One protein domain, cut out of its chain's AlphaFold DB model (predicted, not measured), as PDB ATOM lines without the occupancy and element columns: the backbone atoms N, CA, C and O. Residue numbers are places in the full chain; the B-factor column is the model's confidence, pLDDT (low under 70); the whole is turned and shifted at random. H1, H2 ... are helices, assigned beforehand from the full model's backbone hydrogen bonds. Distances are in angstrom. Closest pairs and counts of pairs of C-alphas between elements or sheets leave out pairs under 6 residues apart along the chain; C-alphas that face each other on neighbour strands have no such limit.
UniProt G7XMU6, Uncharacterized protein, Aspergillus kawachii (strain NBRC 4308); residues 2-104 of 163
ATOM      1  N   GLU A   2     129.210 122.189 102.447       81.56
ATOM      2  CA  GLU A   2     128.133 123.196 102.400       81.56
ATOM      3  C   GLU A   2     126.851 122.720 101.710       81.56
ATOM      4  O   GLU A   2     125.787 122.910 102.272       81.56
ATOM      5  N   GLU A   3     126.919 122.000 100.587       83.75
ATOM      6  CA  GLU A   3     125.710 121.428  99.956       83.75
ATOM      7  C   GLU A   3     124.941 120.464 100.871       83.75
ATOM      8  O   GLU A   3     123.714 120.418 100.843       83.75
ATOM      9  N   LYS A   4     125.658 119.693 101.699       90.38
ATOM     10  CA  LYS A   4     125.033 118.805 102.684       90.38
ATOM     11  C   LYS A   4     124.341 119.632 103.768       90.38
ATOM     12  O   LYS A   4     123.204 119.349 104.113       90.38
ATOM     13  N   LEU A   5     125.027 120.655 104.272       91.38
ATOM     14  CA  LEU A   5     124.507 121.560 105.291       91.38
ATOM     15  C   LEU A   5     123.275 122.332 104.792       91.38
ATOM     16  O   LEU A   5     122.291 122.449 105.516       91.38
ATOM     17  N   TYR A   6     123.313 122.787 103.539       90.00
ATOM     18  CA  TYR A   6     122.181 123.385 102.842       90.00
ATOM     19  C   TYR A   6     121.028 122.390 102.708       90.00
ATOM     20  O   TYR A   6     119.911 122.722 103.075       90.00
ATOM     21  N   ARG A   7     121.285 121.153 102.266       89.19
ATOM     22  CA  ARG A   7     120.244 120.119 102.145       89.19
ATOM     23  C   ARG A   7     119.577 119.804 103.485       89.19
ATOM     24  O   ARG A   7     118.360 119.687 103.533       89.19
ATOM     25  N   GLU A   8     120.348 119.724 104.566       92.94
ATOM     26  CA  GLU A   8     119.797 119.573 105.920       92.94
ATOM     27  C   GLU A   8     118.913 120.768 106.308       92.94
ATOM     28  O   GLU A   8     117.831 120.576 106.851       92.94
ATOM     29  N   ALA A   9     119.348 122.001 106.021       91.19
ATOM     30  CA  ALA A   9     118.529 123.194 106.247       91.19
ATOM     31  C   ALA A   9     117.236 123.141 105.423       91.19
ATOM     32  O   ALA A   9     116.152 123.417 105.925       91.19
ATOM     33  N   TYR A  10     117.359 122.742 104.162       89.00
ATOM     34  CA  TYR A  10     116.277 122.678 103.200       89.00
ATOM     35  C   TYR A  10     115.182 121.694 103.606       89.00
ATOM     36  O   TYR A  10     113.996 122.015 103.524       89.00
ATOM     37  N   GLU A  11     115.566 120.502 104.062       88.50
ATOM     38  CA  GLU A  11     114.633 119.486 104.552       88.50
ATOM     39  C   GLU A  11     113.810 120.010 105.735       88.50
ATOM     40  O   GLU A  11     112.590 119.836 105.759       88.50
ATOM     41  N   GLU A  12     114.453 120.726 106.663       90.12
ATOM     42  CA  GLU A  12     113.781 121.370 107.795       90.12
ATOM     43  C   GLU A  12     112.792 122.438 107.311       90.12
ATOM     44  O   GLU A  12     111.608 122.373 107.640       90.12
ATOM     45  N   ILE A  13     113.231 123.390 106.481       87.69
ATOM     46  CA  ILE A  13     112.367 124.484 106.003       87.69
ATOM     47  C   ILE A  13     111.168 123.917 105.220       87.69
ATOM     48  O   ILE A  13     110.026 124.335 105.436       87.69
ATOM     49  N   THR A  14     111.398 122.898 104.386       84.75
ATOM     50  CA  THR A  14     110.360 122.265 103.556       84.75
ATOM     51  C   THR A  14     109.301 121.571 104.400       84.75
ATOM     52  O   THR A  14     108.111 121.642 104.086       84.75
ATOM     53  N   TRP A  15     109.692 120.971 105.526       85.38
ATOM     54  CA  TRP A  15     108.739 120.381 106.464       85.38
ATOM     55  C   TRP A  15     107.743 121.418 107.003       85.38
ATOM     56  O   TRP A  15     106.556 121.130 107.180       85.38
ATOM     57  N   PHE A  16     108.198 122.658 107.206       83.44
ATOM     58  CA  PHE A  16     107.355 123.743 107.696       83.44
ATOM     59  C   PHE A  16     106.609 124.500 106.598       83.44
ATOM     60  O   PHE A  16     105.600 125.129 106.925       83.44
ATOM     61  N   LEU A  17     107.012 124.428 105.325       74.00
ATOM     62  CA  LEU A  17     106.352 125.139 104.218       74.00
ATOM     63  C   LEU A  17     104.839 124.900 104.172       74.00
ATOM     64  O   LEU A  17     104.060 125.854 104.081       74.00
ATOM     65  N   HIS A  18     104.427 123.641 104.315       75.12
ATOM     66  CA  HIS A  18     103.023 123.224 104.254       75.12
ATOM     67  C   HIS A  18     102.307 123.276 105.612       75.12
ATOM     68  O   HIS A  18     101.135 122.910 105.720       75.12
ATOM     69  N   SER A  19     102.994 123.721 106.664       79.56
ATOM     70  CA  SER A  19     102.424 123.821 108.004       79.56
ATOM     71  C   SER A  19     101.608 125.106 108.196       79.56
ATOM     72  O   SER A  19     101.746 126.088 107.461       79.56
ATOM     73  N   SER A  20     100.728 125.112 109.202       81.75
ATOM     74  CA  SER A  20      99.923 126.298 109.529       81.75
ATOM     75  C   SER A  20     100.797 127.478 110.000       81.75
ATOM     76  O   SER A  20     101.844 127.242 110.608       81.75
ATOM     77  N   PRO A  21     100.353 128.741 109.845       78.69
ATOM     78  CA  PRO A  21     101.110 129.916 110.301       78.69
ATOM     79  C   PRO A  21     101.534 129.854 111.775       78.69
ATOM     80  O   PRO A  21     102.654 130.220 112.122       78.69
ATOM     81  N   ARG A  22     100.674 129.307 112.646       81.50
ATOM     82  CA  ARG A  22     100.986 129.120 114.072       81.50
ATOM     83  C   ARG A  22     102.149 128.150 114.294       81.50
ATOM     84  O   ARG A  22     102.960 128.370 115.184       81.50
ATOM     85  N   VAL A  23     102.222 127.082 113.501       82.56
ATOM     86  CA  VAL A  23     103.319 126.106 113.579       82.56
ATOM     87  C   VAL A  23     104.620 126.732 113.080       82.56
ATOM     88  O   VAL A  23     105.646 126.554 113.727       82.56
ATOM     89  N   LYS A  24     104.567 127.528 112.003       81.69
ATOM     90  CA  LYS A  24     105.728 128.278 111.494       81.69
ATOM     91  C   LYS A  24     106.290 129.241 112.540       81.69
ATOM     92  O   LYS A  24     107.483 129.210 112.789       81.69
ATOM     93  N   SER A  25     105.441 130.026 113.205       82.38
ATOM     94  CA  SER A  25     105.873 130.949 114.268       82.38
ATOM     95  C   SER A  25     106.585 130.224 115.420       82.38
ATOM     96  O   SER A  25     107.693 130.605 115.781       82.38
ATOM     97  N   ILE A  26     106.019 129.118 115.917       86.00
ATOM     98  CA  ILE A  26     106.658 128.304 116.969       86.00
ATOM     99  C   ILE A  26     107.994 127.714 116.487       86.00
ATOM    100  O   ILE A  26     108.949 127.608 117.258       86.00
ATOM    101  N   ALA A  27     108.065 127.305 115.219       88.25
ATOM    102  CA  ALA A  27     109.295 126.794 114.634       88.25
ATOM    103  C   ALA A  27     110.375 127.880 114.574       88.25
ATOM    104  O   ALA A  27     111.510 127.615 114.964       88.25
ATOM    105  N   ILE A  28     110.026 129.100 114.156       89.00
ATOM    106  CA  ILE A  28     110.972 130.218 114.090       89.00
ATOM    107  C   ILE A  28     111.547 130.519 115.471       89.00
ATOM    108  O   ILE A  28     112.767 130.555 115.597       89.00
ATOM    109  N   ASP A  29     110.713 130.624 116.511       89.62
ATOM    110  CA  ASP A  29     111.190 130.841 117.885       89.62
ATOM    111  C   ASP A  29     112.209 129.770 118.302       89.62
ATOM    112  O   ASP A  29     113.295 130.074 118.800       89.62
ATOM    113  N   ARG A  30     111.911 128.500 118.004       92.25
ATOM    114  CA  ARG A  30     112.821 127.389 118.289       92.25
ATOM    115  C   ARG A  30     114.144 127.504 117.529       92.25
ATOM    116  O   ARG A  30     115.194 127.221 118.104       92.25
ATOM    117  N   TYR A  31     114.122 127.869 116.249       93.12
ATOM    118  CA  TYR A  31     115.350 128.005 115.463       93.12
ATOM    119  C   TYR A  31     116.143 129.260 115.820       93.12
ATOM    120  O   TYR A  31     117.365 129.227 115.718       93.12
ATOM    121  N   VAL A  32     115.497 130.318 116.311       91.25
ATOM    122  CA  VAL A  32     116.173 131.481 116.900       91.25
ATOM    123  C   VAL A  32     116.929 131.073 118.164       91.25
ATOM    124  O   VAL A  32     118.092 131.444 118.328       91.25
ATOM    125  N   ASP A  33     116.313 130.276 119.038       92.56
ATOM    126  CA  ASP A  33     116.982 129.768 120.240       92.56
ATOM    127  C   ASP A  33     118.159 128.848 119.892       92.56
ATOM    128  O   ASP A  33     119.232 128.955 120.488       92.56
ATOM    129  N   LEU A  34     117.994 127.978 118.888       94.56
ATOM    130  CA  LEU A  34     119.081 127.138 118.383       94.56
ATOM    131  C   LEU A  34     120.198 127.979 117.763       94.56
ATOM    132  O   LEU A  34     121.364 127.762 118.082       94.56
ATOM    133  N   HIS A  35     119.868 128.964 116.929       94.00
ATOM    134  CA  HIS A  35     120.851 129.864 116.333       94.00
ATOM    135  C   HIS A  35     121.705 130.530 117.414       94.00
ATOM    136  O   HIS A  35     122.923 130.370 117.395       94.00
ATOM    137  N   LYS A  36     121.077 131.134 118.431       92.19
ATOM    138  CA  LYS A  36     121.776 131.752 119.573       92.19
ATOM    139  C   LYS A  36     122.625 130.761 120.368       92.19
ATOM    140  O   LYS A  36     123.731 131.100 120.787       92.19
ATOM    141  N   LEU A  37     122.124 129.545 120.593       93.81
ATOM    142  CA  LEU A  37     122.856 128.506 121.316       93.81
ATOM    143  C   LEU A  37     124.149 128.130 120.584       93.81
ATOM    144  O   LEU A  37     125.218 128.132 121.189       93.81
ATOM    145  N   TYR A  38     124.057 127.820 119.290       92.94
ATOM    146  CA  TYR A  38     125.209 127.384 118.495       92.94
ATOM    147  C   TYR A  38     126.170 128.529 118.183       92.94
ATOM    148  O   TYR A  38     127.376 128.310 118.133       92.94
ATOM    149  N   GLN A  39     125.661 129.751 118.072       91.69
ATOM    150  CA  GLN A  39     126.461 130.965 117.967       91.69
ATOM    151  C   GLN A  39     127.366 131.190 119.196       91.69
ATOM    152  O   GLN A  39     128.442 131.773 119.072       91.69
ATOM    153  N   GLY A  40     126.954 130.722 120.382       87.25
ATOM    154  CA  GLY A  40     127.743 130.800 121.615       87.25
ATOM    155  C   GLY A  40     128.792 129.696 121.784       87.25
ATOM    156  O   GLY A  40     129.577 129.750 122.731       87.25
ATOM    157  N   LEU A  41     128.812 128.691 120.904       91.12
ATOM    158  CA  LEU A  41     129.736 127.563 120.988       91.12
ATOM    159  C   LEU A  41     130.932 127.758 120.040       91.12
ATOM    160  O   LEU A  41     130.741 128.110 118.874       91.12
ATOM    161  N   PRO A  42     132.169 127.492 120.501       88.19
ATOM    162  CA  PRO A  42     133.327 127.490 119.615       88.19
ATOM    163  C   PRO A  42     133.189 126.378 118.565       88.19
ATOM    164  O   PRO A  42     132.625 125.319 118.843       88.19
ATOM    165  N   ASP A  43     133.695 126.630 117.356       88.94
ATOM    166  CA  ASP A  43     133.736 125.680 116.232       88.94
ATOM    167  C   ASP A  43     132.363 125.202 115.714       88.94
ATOM    168  O   ASP A  43     132.264 124.213 114.986       88.94
ATOM    169  N   LYS A  44     131.283 125.912 116.063       94.44
ATOM    170  CA  LYS A  44     129.903 125.618 115.637       94.44
ATOM    171  C   LYS A  44     129.336 126.603 114.618       94.44
ATOM    172  O   LYS A  44     128.124 126.758 114.477       94.44
ATOM    173  N   HIS A  45     130.223 127.228 113.848       92.38
ATOM    174  CA  HIS A  45     129.872 128.211 112.821       92.38
ATOM    175  C   HIS A  45     128.971 127.634 111.721       92.38
ATOM    176  O   HIS A  45     128.111 128.340 111.204       92.38
ATOM    177  N   GLN A  46     129.124 126.347 111.390       94.38
ATOM    178  CA  GLN A  46     128.288 125.676 110.391       94.38
ATOM    179  C   GLN A  46     126.849 125.498 110.876       94.38
ATOM    180  O   GLN A  46     125.908 125.847 110.168       94.38
ATOM    181  N   GLU A  47     126.659 124.989 112.091       95.38
ATOM    182  CA  GLU A  47     125.331 124.838 112.678       95.38
ATOM    183  C   GLU A  47     124.658 126.193 112.909       95.38
ATOM    184  O   GLU A  47     123.484 126.342 112.575       95.38
ATOM    185  N   ALA A  48     125.398 127.196 113.389       94.81
ATOM    186  CA  ALA A  48     124.884 128.556 113.535       94.81
ATOM    187  C   ALA A  48     124.419 129.133 112.184       94.81
ATOM    188  O   ALA A  48     123.272 129.565 112.063       94.81
ATOM    189  N   ALA A  49     125.240 129.033 111.132       94.62
ATOM    190  CA  ALA A  49     124.871 129.476 109.786       94.62
ATOM    191  C   ALA A  49     123.662 128.715 109.209       94.62
ATOM    192  O   ALA A  49     122.807 129.316 108.558       94.62
ATOM    193  N   LYS A  50     123.555 127.405 109.474       95.69
ATOM    194  CA  LYS A  50     122.388 126.601 109.086       95.69
ATOM    195  C   LYS A  50     121.110 127.122 109.740       95.69
ATOM    196  O   LYS A  50     120.118 127.334 109.049       95.69
ATOM    197  N   TYR A  51     121.118 127.328 111.055       95.00
ATOM    198  CA  TYR A  51     119.929 127.807 111.761       95.00
ATOM    199  C   TYR A  51     119.566 129.238 111.372       95.00
ATOM    200  O   TYR A  51     118.383 129.530 111.225       95.00
ATOM    201  N   ALA A  52     120.557 130.090 111.100       93.38
ATOM    202  CA  ALA A  52     120.329 131.402 110.509       93.38
ATOM    203  C   ALA A  52     119.577 131.302 109.168       93.38
ATOM    204  O   ALA A  52     118.590 132.007 108.979       93.38
ATOM    205  N   LEU A  53     119.964 130.390 108.265       92.56
ATOM    206  CA  LEU A  53     119.237 130.184 107.002       92.56
ATOM    207  C   LEU A  53     117.783 129.743 107.227       92.56
ATOM    208  O   LEU A  53     116.874 130.266 106.584       92.56
ATOM    209  N   ILE A  54     117.550 128.819 108.163       91.88
ATOM    210  CA  ILE A  54     116.194 128.345 108.476       91.88
ATOM    211  C   ILE A  54     115.329 129.493 109.010       91.88
ATOM    212  O   ILE A  54     114.213 129.693 108.533       91.88
ATOM    213  N   VAL A  55     115.844 130.277 109.964       91.19
ATOM    214  CA  VAL A  55     115.141 131.456 110.501       91.19
ATOM    215  C   VAL A  55     114.841 132.452 109.387       91.19
ATOM    216  O   VAL A  55     113.714 132.936 109.304       91.19
ATOM    217  N   TYR A  56     115.815 132.722 108.514       88.81
ATOM    218  CA  TYR A  56     115.677 133.670 107.410       88.81
ATOM    219  C   TYR A  56     114.492 133.292 106.518       88.81
ATOM    220  O   TYR A  56     113.575 134.089 106.341       88.81
ATOM    221  N   ARG A  57     114.443 132.039 106.054       86.38
ATOM    222  CA  ARG A  57     113.385 131.580 105.144       86.38
ATOM    223  C   ARG A  57     112.036 131.394 105.796       86.38
ATOM    224  O   ARG A  57     111.019 131.698 105.186       86.38
ATOM    225  N   LEU A  58     111.984 130.909 107.032       84.50
ATOM    226  CA  LEU A  58     110.700 130.803 107.717       84.50
ATOM    227  C   LEU A  58     110.102 132.186 108.014       84.50
ATOM    228  O   LEU A  58     108.875 132.323 107.995       84.50
ATOM    229  N   SER A  59     110.945 133.204 108.213       82.12
ATOM    230  CA  SER A  59     110.506 134.589 108.409       82.12
ATOM    231  C   SER A  59     109.800 135.162 107.177       82.12
ATOM    232  O   SER A  59     108.827 135.881 107.363       82.12
ATOM    233  N   ASP A  60     110.163 134.767 105.948       76.94
ATOM    234  CA  ASP A  60     109.445 135.174 104.719       76.94
ATOM    235  C   ASP A  60     107.951 134.785 104.753       76.94
ATOM    236  O   ASP A  60     107.084 135.428 104.157       76.94
ATOM    237  N   PHE A  61     107.615 133.722 105.488       70.44
ATOM    238  CA  PHE A  61     106.241 133.246 105.619       70.44
ATOM    239  C   PHE A  61     105.505 133.825 106.827       70.44
ATOM    240  O   PHE A  61     104.287 133.631 106.924       70.44
ATOM    241  N   SER A  62     106.197 134.549 107.703       68.75
ATOM    242  CA  SER A  62     105.628 135.188 108.883       68.75
ATOM    243  C   SER A  62     105.473 136.689 108.683       68.75
ATOM    244  O   SER A  62     106.259 137.330 107.997       68.75
ATOM    245  N   ASP A  63     104.457 137.261 109.317       65.31
ATOM    246  CA  ASP A  63     104.249 138.710 109.314       65.31
ATOM    247  C   ASP A  63     104.967 139.381 110.511       65.31
ATOM    248  O   ASP A  63     104.919 140.599 110.683       65.31
ATOM    249  N   ASP A  64     105.640 138.581 111.347       65.56
ATOM    250  CA  ASP A  64     106.403 139.037 112.506       65.56
ATOM    251  C   ASP A  64     107.864 139.347 112.124       65.56
ATOM    252  O   ASP A  64     108.669 138.456 111.861       65.56
ATOM    253  N   ILE A  65     108.200 140.640 112.092       59.84
ATOM    254  CA  ILE A  65     109.518 141.176 111.696       59.84
ATOM    255  C   ILE A  65     110.496 141.196 112.894       59.84
ATOM    256  O   ILE A  65     111.611 141.722 112.810       59.84
ATOM    257  N   THR A  66     110.105 140.667 114.058       68.25
ATOM    258  CA  THR A  66     110.945 140.740 115.265       68.25
ATOM    259  C   THR A  66     112.197 139.867 115.188       68.25
ATOM    260  O   THR A  66     113.200 140.187 115.837       68.25
ATOM    261  N   TRP A  67     112.202 138.818 114.364       69.00
ATOM    262  CA  TRP A  67     113.336 137.904 114.258       69.00
ATOM    263  C   TRP A  67     114.410 138.448 113.314       69.00
ATOM    264  O   TRP A  67     114.445 138.181 112.116       69.00
ATOM    265  N   LYS A  68     115.325 139.232 113.883       74.00
ATOM    266  CA  LYS A  68     116.554 139.651 113.204       74.00
ATOM    267  C   LYS A  68     117.675 138.665 113.495       74.00
ATOM    268  O   LYS A  68     118.023 138.443 114.652       74.00
ATOM    269  N   ILE A  69     118.265 138.127 112.434       82.88
ATOM    270  CA  ILE A  69     119.474 137.308 112.520       82.88
ATOM    271  C   ILE A  69     120.669 138.228 112.758       82.88
ATOM    272  O   ILE A  69     120.851 139.231 112.067       82.88
ATOM    273  N   THR A  70     121.493 137.871 113.734       87.38
ATOM    274  CA  THR A  70     122.751 138.555 114.045       87.38
ATOM    275  C   THR A  70     123.880 137.541 114.063       87.38
ATOM    276  O   THR A  70     123.721 136.500 114.686       87.38
ATOM    277  N   PHE A  71     125.023 137.845 113.459       88.56
ATOM    278  CA  PHE A  71     126.172 136.934 113.409       88.56
ATOM    279  C   PHE A  71     127.217 137.318 114.460       88.56
ATOM    280  O   PHE A  71     127.444 138.505 114.693       88.56
ATOM    281  N   SER A  72     127.858 136.329 115.092       86.88
ATOM    282  CA  SER A  72     128.921 136.586 116.083       86.88
ATOM    283  C   SER A  72     130.308 136.587 115.461       86.88
ATOM    284  O   SER A  72     131.228 137.187 116.016       86.88
ATOM    285  N   THR A  73     130.481 135.902 114.330       88.56
ATOM    286  CA  THR A  73     131.767 135.801 113.639       88.56
ATOM    287  C   THR A  73     131.610 136.013 112.136       88.56
ATOM    288  O   THR A  73     130.570 135.714 111.547       88.56
ATOM    289  N   LEU A  74     132.680 136.498 111.496       88.94
ATOM    290  CA  LEU A  74     132.740 136.625 110.035       88.94
ATOM    291  C   LEU A  74     132.625 135.264 109.334       88.94
ATOM    292  O   LEU A  74     132.076 135.171 108.242       88.94
ATOM    293  N   GLU A  75     133.126 134.199 109.961       90.25
ATOM    294  CA  GLU A  75     133.047 132.847 109.405       90.25
ATOM    295  C   GLU A  75     131.601 132.342 109.327       90.25
ATOM    296  O   GLU A  75     131.183 131.844 108.281       90.25
ATOM    297  N   GLU A  76     130.826 132.526 110.400       89.50
ATOM    298  CA  GLU A  76     129.394 132.217 110.445       89.50
ATOM    299  C   GLU A  76     128.640 132.974 109.345       89.50
ATOM    300  O   GLU A  76     127.878 132.381 108.582       89.50
ATOM    301  N   GLN A  77     128.914 134.272 109.208       89.88
ATOM    302  CA  GLN A  77     128.300 135.107 108.184       89.88
ATOM    303  C   GLN A  77     128.664 134.649 106.763       89.88
ATOM    304  O   GLN A  77     127.792 134.530 105.903       89.88
ATOM    305  N   HIS A  78     129.940 134.370 106.489       90.88
ATOM    306  CA  HIS A  78     130.373 133.883 105.177       90.88
ATOM    307  C   HIS A  78     129.788 132.509 104.843       90.88
ATOM    308  O   HIS A  78     129.479 132.236 103.684       90.88
ATOM    309  N   LEU A  79     129.643 131.622 105.829       92.75
ATOM    310  CA  LEU A  79     128.935 130.354 105.653       92.75
ATOM    311  C   LEU A  79     127.464 130.599 105.320       92.75
ATOM    312  O   LEU A  79     126.986 130.052 104.332       92.75
ATOM    313  N   PHE A  80     126.778 131.460 106.073       93.06
ATOM    314  CA  PHE A  80     125.383 131.812 105.813       93.06
ATOM    315  C   PHE A  80     125.183 132.339 104.387       93.06
ATOM    316  O   PHE A  80     124.317 131.841 103.676       93.06
ATOM    317  N   LEU A  81     126.021 133.273 103.928       88.38
ATOM    318  CA  LEU A  81     125.928 133.821 102.569       88.38
ATOM    319  C   LEU A  81     126.136 132.756 101.487       88.38
ATOM    320  O   LEU A  81     125.452 132.770 100.467       88.38
ATOM    321  N   ARG A  82     127.055 131.808 101.704       89.88
ATOM    322  CA  ARG A  82     127.263 130.692 100.770       89.88
ATOM    323  C   ARG A  82     126.074 129.741 100.739       89.88
ATOM    324  O   ARG A  82     125.708 129.281  99.664       89.88
ATOM    325  N   LEU A  83     125.455 129.476 101.889       90.12
ATOM    326  CA  LEU A  83     124.231 128.680 101.953       90.12
ATOM    327  C   LEU A  83     123.059 129.398 101.274       90.12
ATOM    328  O   LEU A  83     122.324 128.765 100.529       90.12
ATOM    329  N   LEU A  84     122.926 130.711 101.471       87.06
ATOM    330  CA  LEU A  84     121.902 131.522 100.813       87.06
ATOM    331  C   LEU A  84     122.081 131.531  99.288       87.06
ATOM    332  O   LEU A  84     121.111 131.406  98.555       87.06
ATOM    333  N   HIS A  85     123.321 131.581  98.797       84.19
ATOM    334  CA  HIS A  85     123.587 131.498  97.361       84.19
ATOM    335  C   HIS A  85     123.161 130.156  96.740       84.19
ATOM    336  O   HIS A  85     122.710 130.121  95.598       84.19
ATOM    337  N   LEU A  86     123.293 129.048  97.481       82.00
ATOM    338  CA  LEU A  86     122.778 127.745  97.040       82.00
ATOM    339  C   LEU A  86     121.244 127.742  96.976       82.00
ATOM    340  O   LEU A  86     120.660 127.062  96.135       82.00
ATOM    341  N   ASP A  87     120.608 128.524  97.839       72.50
ATOM    342  CA  ASP A  87     119.161 128.638  97.962       72.50
ATOM    343  C   ASP A  87     118.523 129.524  96.878       72.50
ATOM    344  O   ASP A  87     117.434 129.225  96.406       72.50
ATOM    345  N   ASP A  88     119.220 130.555  96.386       61.88
ATOM    346  CA  ASP A  88     118.761 131.413  95.272       61.88
ATOM    347  C   ASP A  88     118.582 130.658  93.937       61.88
ATOM    348  O   ASP A  88     118.060 131.200  92.965       61.88
ATOM    349  N   THR A  89     118.994 129.392  93.865       56.28
ATOM    350  CA  THR A  89     118.723 128.516  92.713       56.28
ATOM    351  C   THR A  89     117.377 127.784  92.801       56.28
ATOM    352  O   THR A  89     117.065 126.968  91.931       56.28
ATOM    353  N   ASN A  90     116.575 128.042  93.840       65.06
ATOM    354  CA  ASN A  90     115.419 127.226  94.188       65.06
ATOM    355  C   ASN A  90     114.058 127.848  93.813       65.06
ATOM    356  O   ASN A  90     113.417 128.560  94.589       65.06
ATOM    357  N   GLU A  91     113.576 127.495  92.623       63.75
ATOM    358  CA  GLU A  91     112.340 128.020  92.024       63.75
ATOM    359  C   GLU A  91     111.050 127.672  92.804       63.75
ATOM    360  O   GLU A  91     110.059 128.399  92.719       63.75
ATOM    361  N   GLU A  92     111.024 126.574  93.570       60.44
ATOM    362  CA  GLU A  92     109.821 126.105  94.284       60.44
ATOM    363  C   GLU A  92     109.445 127.029  95.459       60.44
ATOM    364  O   GLU A  92     108.264 127.296  95.704       60.44
ATOM    365  N   TYR A  93     110.443 127.599  96.139       60.12
ATOM    366  CA  TYR A  93     110.225 128.572  97.212       60.12
ATOM    367  C   TYR A  93     109.726 129.906  96.681       60.12
ATOM    368  O   TYR A  93     108.793 130.471  97.252       60.12
ATOM    369  N   GLU A  94     110.297 130.390  95.575       64.81
ATOM    370  CA  GLU A  94     109.830 131.621  94.934       64.81
ATOM    371  C   GLU A  94     108.360 131.509  94.521       64.81
ATOM    372  O   GLU A  94     107.585 132.449  94.701       64.81
ATOM    373  N   GLN A  95     107.943 130.340  94.025       65.19
ATOM    374  CA  GLN A  95     106.551 130.091  93.657       65.19
ATOM    375  C   GLN A  95     105.614 130.116  94.870       65.19
ATOM    376  O   GLN A  95     104.568 130.759  94.797       65.19
ATOM    377  N   LEU A  96     105.986 129.478  95.984       59.22
ATOM    378  CA  LEU A  96     105.171 129.440  97.206       59.22
ATOM    379  C   LEU A  96     105.124 130.792  97.932       59.22
ATOM    380  O   LEU A  96     104.068 131.186  98.437       59.22
ATOM    381  N   ALA A  97     106.236 131.529  97.951       57.97
ATOM    382  CA  ALA A  97     106.273 132.906  98.433       57.97
ATOM    383  C   ALA A  97     105.391 133.812  97.552       57.97
ATOM    384  O   ALA A  97     104.541 134.539  98.061       57.97
ATOM    385  N   SER A  98     105.493 133.679  96.224       59.44
ATOM    386  CA  SER A  98     104.678 134.431  95.261       59.44
ATOM    387  C   SER A  98     103.189 134.056  95.298       59.44
ATOM    388  O   SER A  98     102.325 134.892  95.030       59.44
ATOM    389  N   GLU A  99     102.827 132.817  95.635       56.78
ATOM    390  CA  GLU A  99     101.424 132.397  95.750       56.78
ATOM    391  C   GLU A  99     100.714 133.052  96.952       56.78
ATOM    392  O   GLU A  99      99.530 133.411  96.855       56.78
ATOM    393  N   LYS A 100     101.454 133.324  98.041       54.06
ATOM    394  CA  LYS A 100     100.995 134.158  99.172       54.06
ATOM    395  C   LYS A 100     100.649 135.586  98.711       54.06
ATOM    396  O   LYS A 100      99.702 136.181  99.227       54.06
ATOM    397  N   ASP A 101     101.328 136.097  97.681       49.47
ATOM    398  CA  ASP A 101     101.021 137.396  97.063       49.47
ATOM    399  C   ASP A 101      99.875 137.321  96.039       49.47
ATOM    400  O   ASP A 101      99.063 138.245  95.918       49.47
ATOM    401  N   LYS A 102      99.731 136.206  95.314       49.28
ATOM    402  CA  LYS A 102      98.644 136.004  94.332       49.28
ATOM    403  C   LYS A 102      97.271 135.863  94.975       49.28
ATOM    404  O   LYS A 102      96.281 136.304  94.393       49.28
ATOM    405  N   THR A 103      97.192 135.310  96.183       46.31
ATOM    406  CA  THR A 103      95.936 135.275  96.951       46.31
ATOM    407  C   THR A 103      95.472 136.667  97.395       46.31
ATOM    408  O   THR A 103      94.278 136.849  97.632       46.31
ATOM    409  N   LYS A 104      96.359 137.672  97.401       48.03
ATOM    410  CA  LYS A 104      95.998 139.094  97.557       48.03
ATOM    411  C   LYS A 104      95.688 139.793  96.225       48.03
ATOM    412  O   LYS A 104      94.880 140.716  96.204       48.03
TER     413      LYS A 104
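This is residues 2 to 104 of the 163 residues of an uncharacterized protein of Aspergillus kawachii (strain NBRC 4308) (UniProt G7XMU6). Three helices, H1, H2 and H3, make an up-and-down bundle, in which each runs against the one before it; H3 is in the middle of the domain, and H4 crosses H3 and the first residues of H1 at a steep tilt. A long link, residues 61 to 73, leads from the last residue of H3 back to H4, and H5 follows H4 at the edge of the domain, touching no helix. The printed part has 103 residues with five named helices, in the order H1 H2 H3 H4 H5, and no named strand; the class is all helix. The whole is compact, with a radius of gyration of the C-alphas of 13.4 A, but elongated, spanning 44 by 26 by 19 A.

H1, residues 2 to 17, and H2, residues 21 to 39, form a helical hairpin at a shallow tilt of 29 degrees. They touch through residues 16 to 17 of H1 and 23 to 27 of H2 alone; the closest C-alphas, of Phe 16 and Lys 24, are 6.1 A apart. H3, residues 45 to 60, forms a second hairpin with H2, at a shallow tilt of 23 degrees, closest at the C-alphas of His 35 and Ala 48, 5.1 A. H3 also touches H1, the same way at 32 degrees, a shallow tilt only just short of steep; the C-alphas of Ala 9 and Lys 50 are closest, at 5.9 A. H4, residues 74 to 87, touches H3 at a steep tilt of 50 degrees, closest at the C-alphas of Ala 49 and Phe 80, 4.6 A. H4 touches residues 2 to 6 of H1 alone, at a steep tilt of 64 degrees, with the C-alphas of Tyr 6 and Leu 83 closest at 5.7 A. H2 and H4 are only just apart, at 8.2 A. H5, residues 91 to 102, is close to H3 but not clearly touching, with the closest C-alphas, of Asp 60 and Ala 97, 7.4 A apart; it is near H1, and apart from H2 and H4. In H1, H2 and H4 every O i to N i+4 pair is within hydrogen-bond range; in H3 11 of 12 are, and in H5 7 of 8.

H1, residues 2 to 17, begins at C-alpha 2, (128.133, 123.196, 102.400), and is 21.9 A long from first to last C-alpha. By the same measure H2, residues 21 to 39, is 26.5 A; H3, residues 45 to 60, is 23.1 A and ends at C-alpha 60, (109.445, 135.174, 104.719); H4, residues 74 to 87, is 19.8 A. H5, residues 91 to 102, is 16.0 A and ends at C-alpha 102, (98.644, 136.004, 94.332).

The two C-alphas farthest apart, of Pro 42 and Lys 104, are 44.9 A apart. The printed part has no cut. The link from H3 to H4 is long; the other three are tight. The mean pLDDT of the printed part is 81.6, and it is under 70 in residues 62 to 67 and 88 to 104.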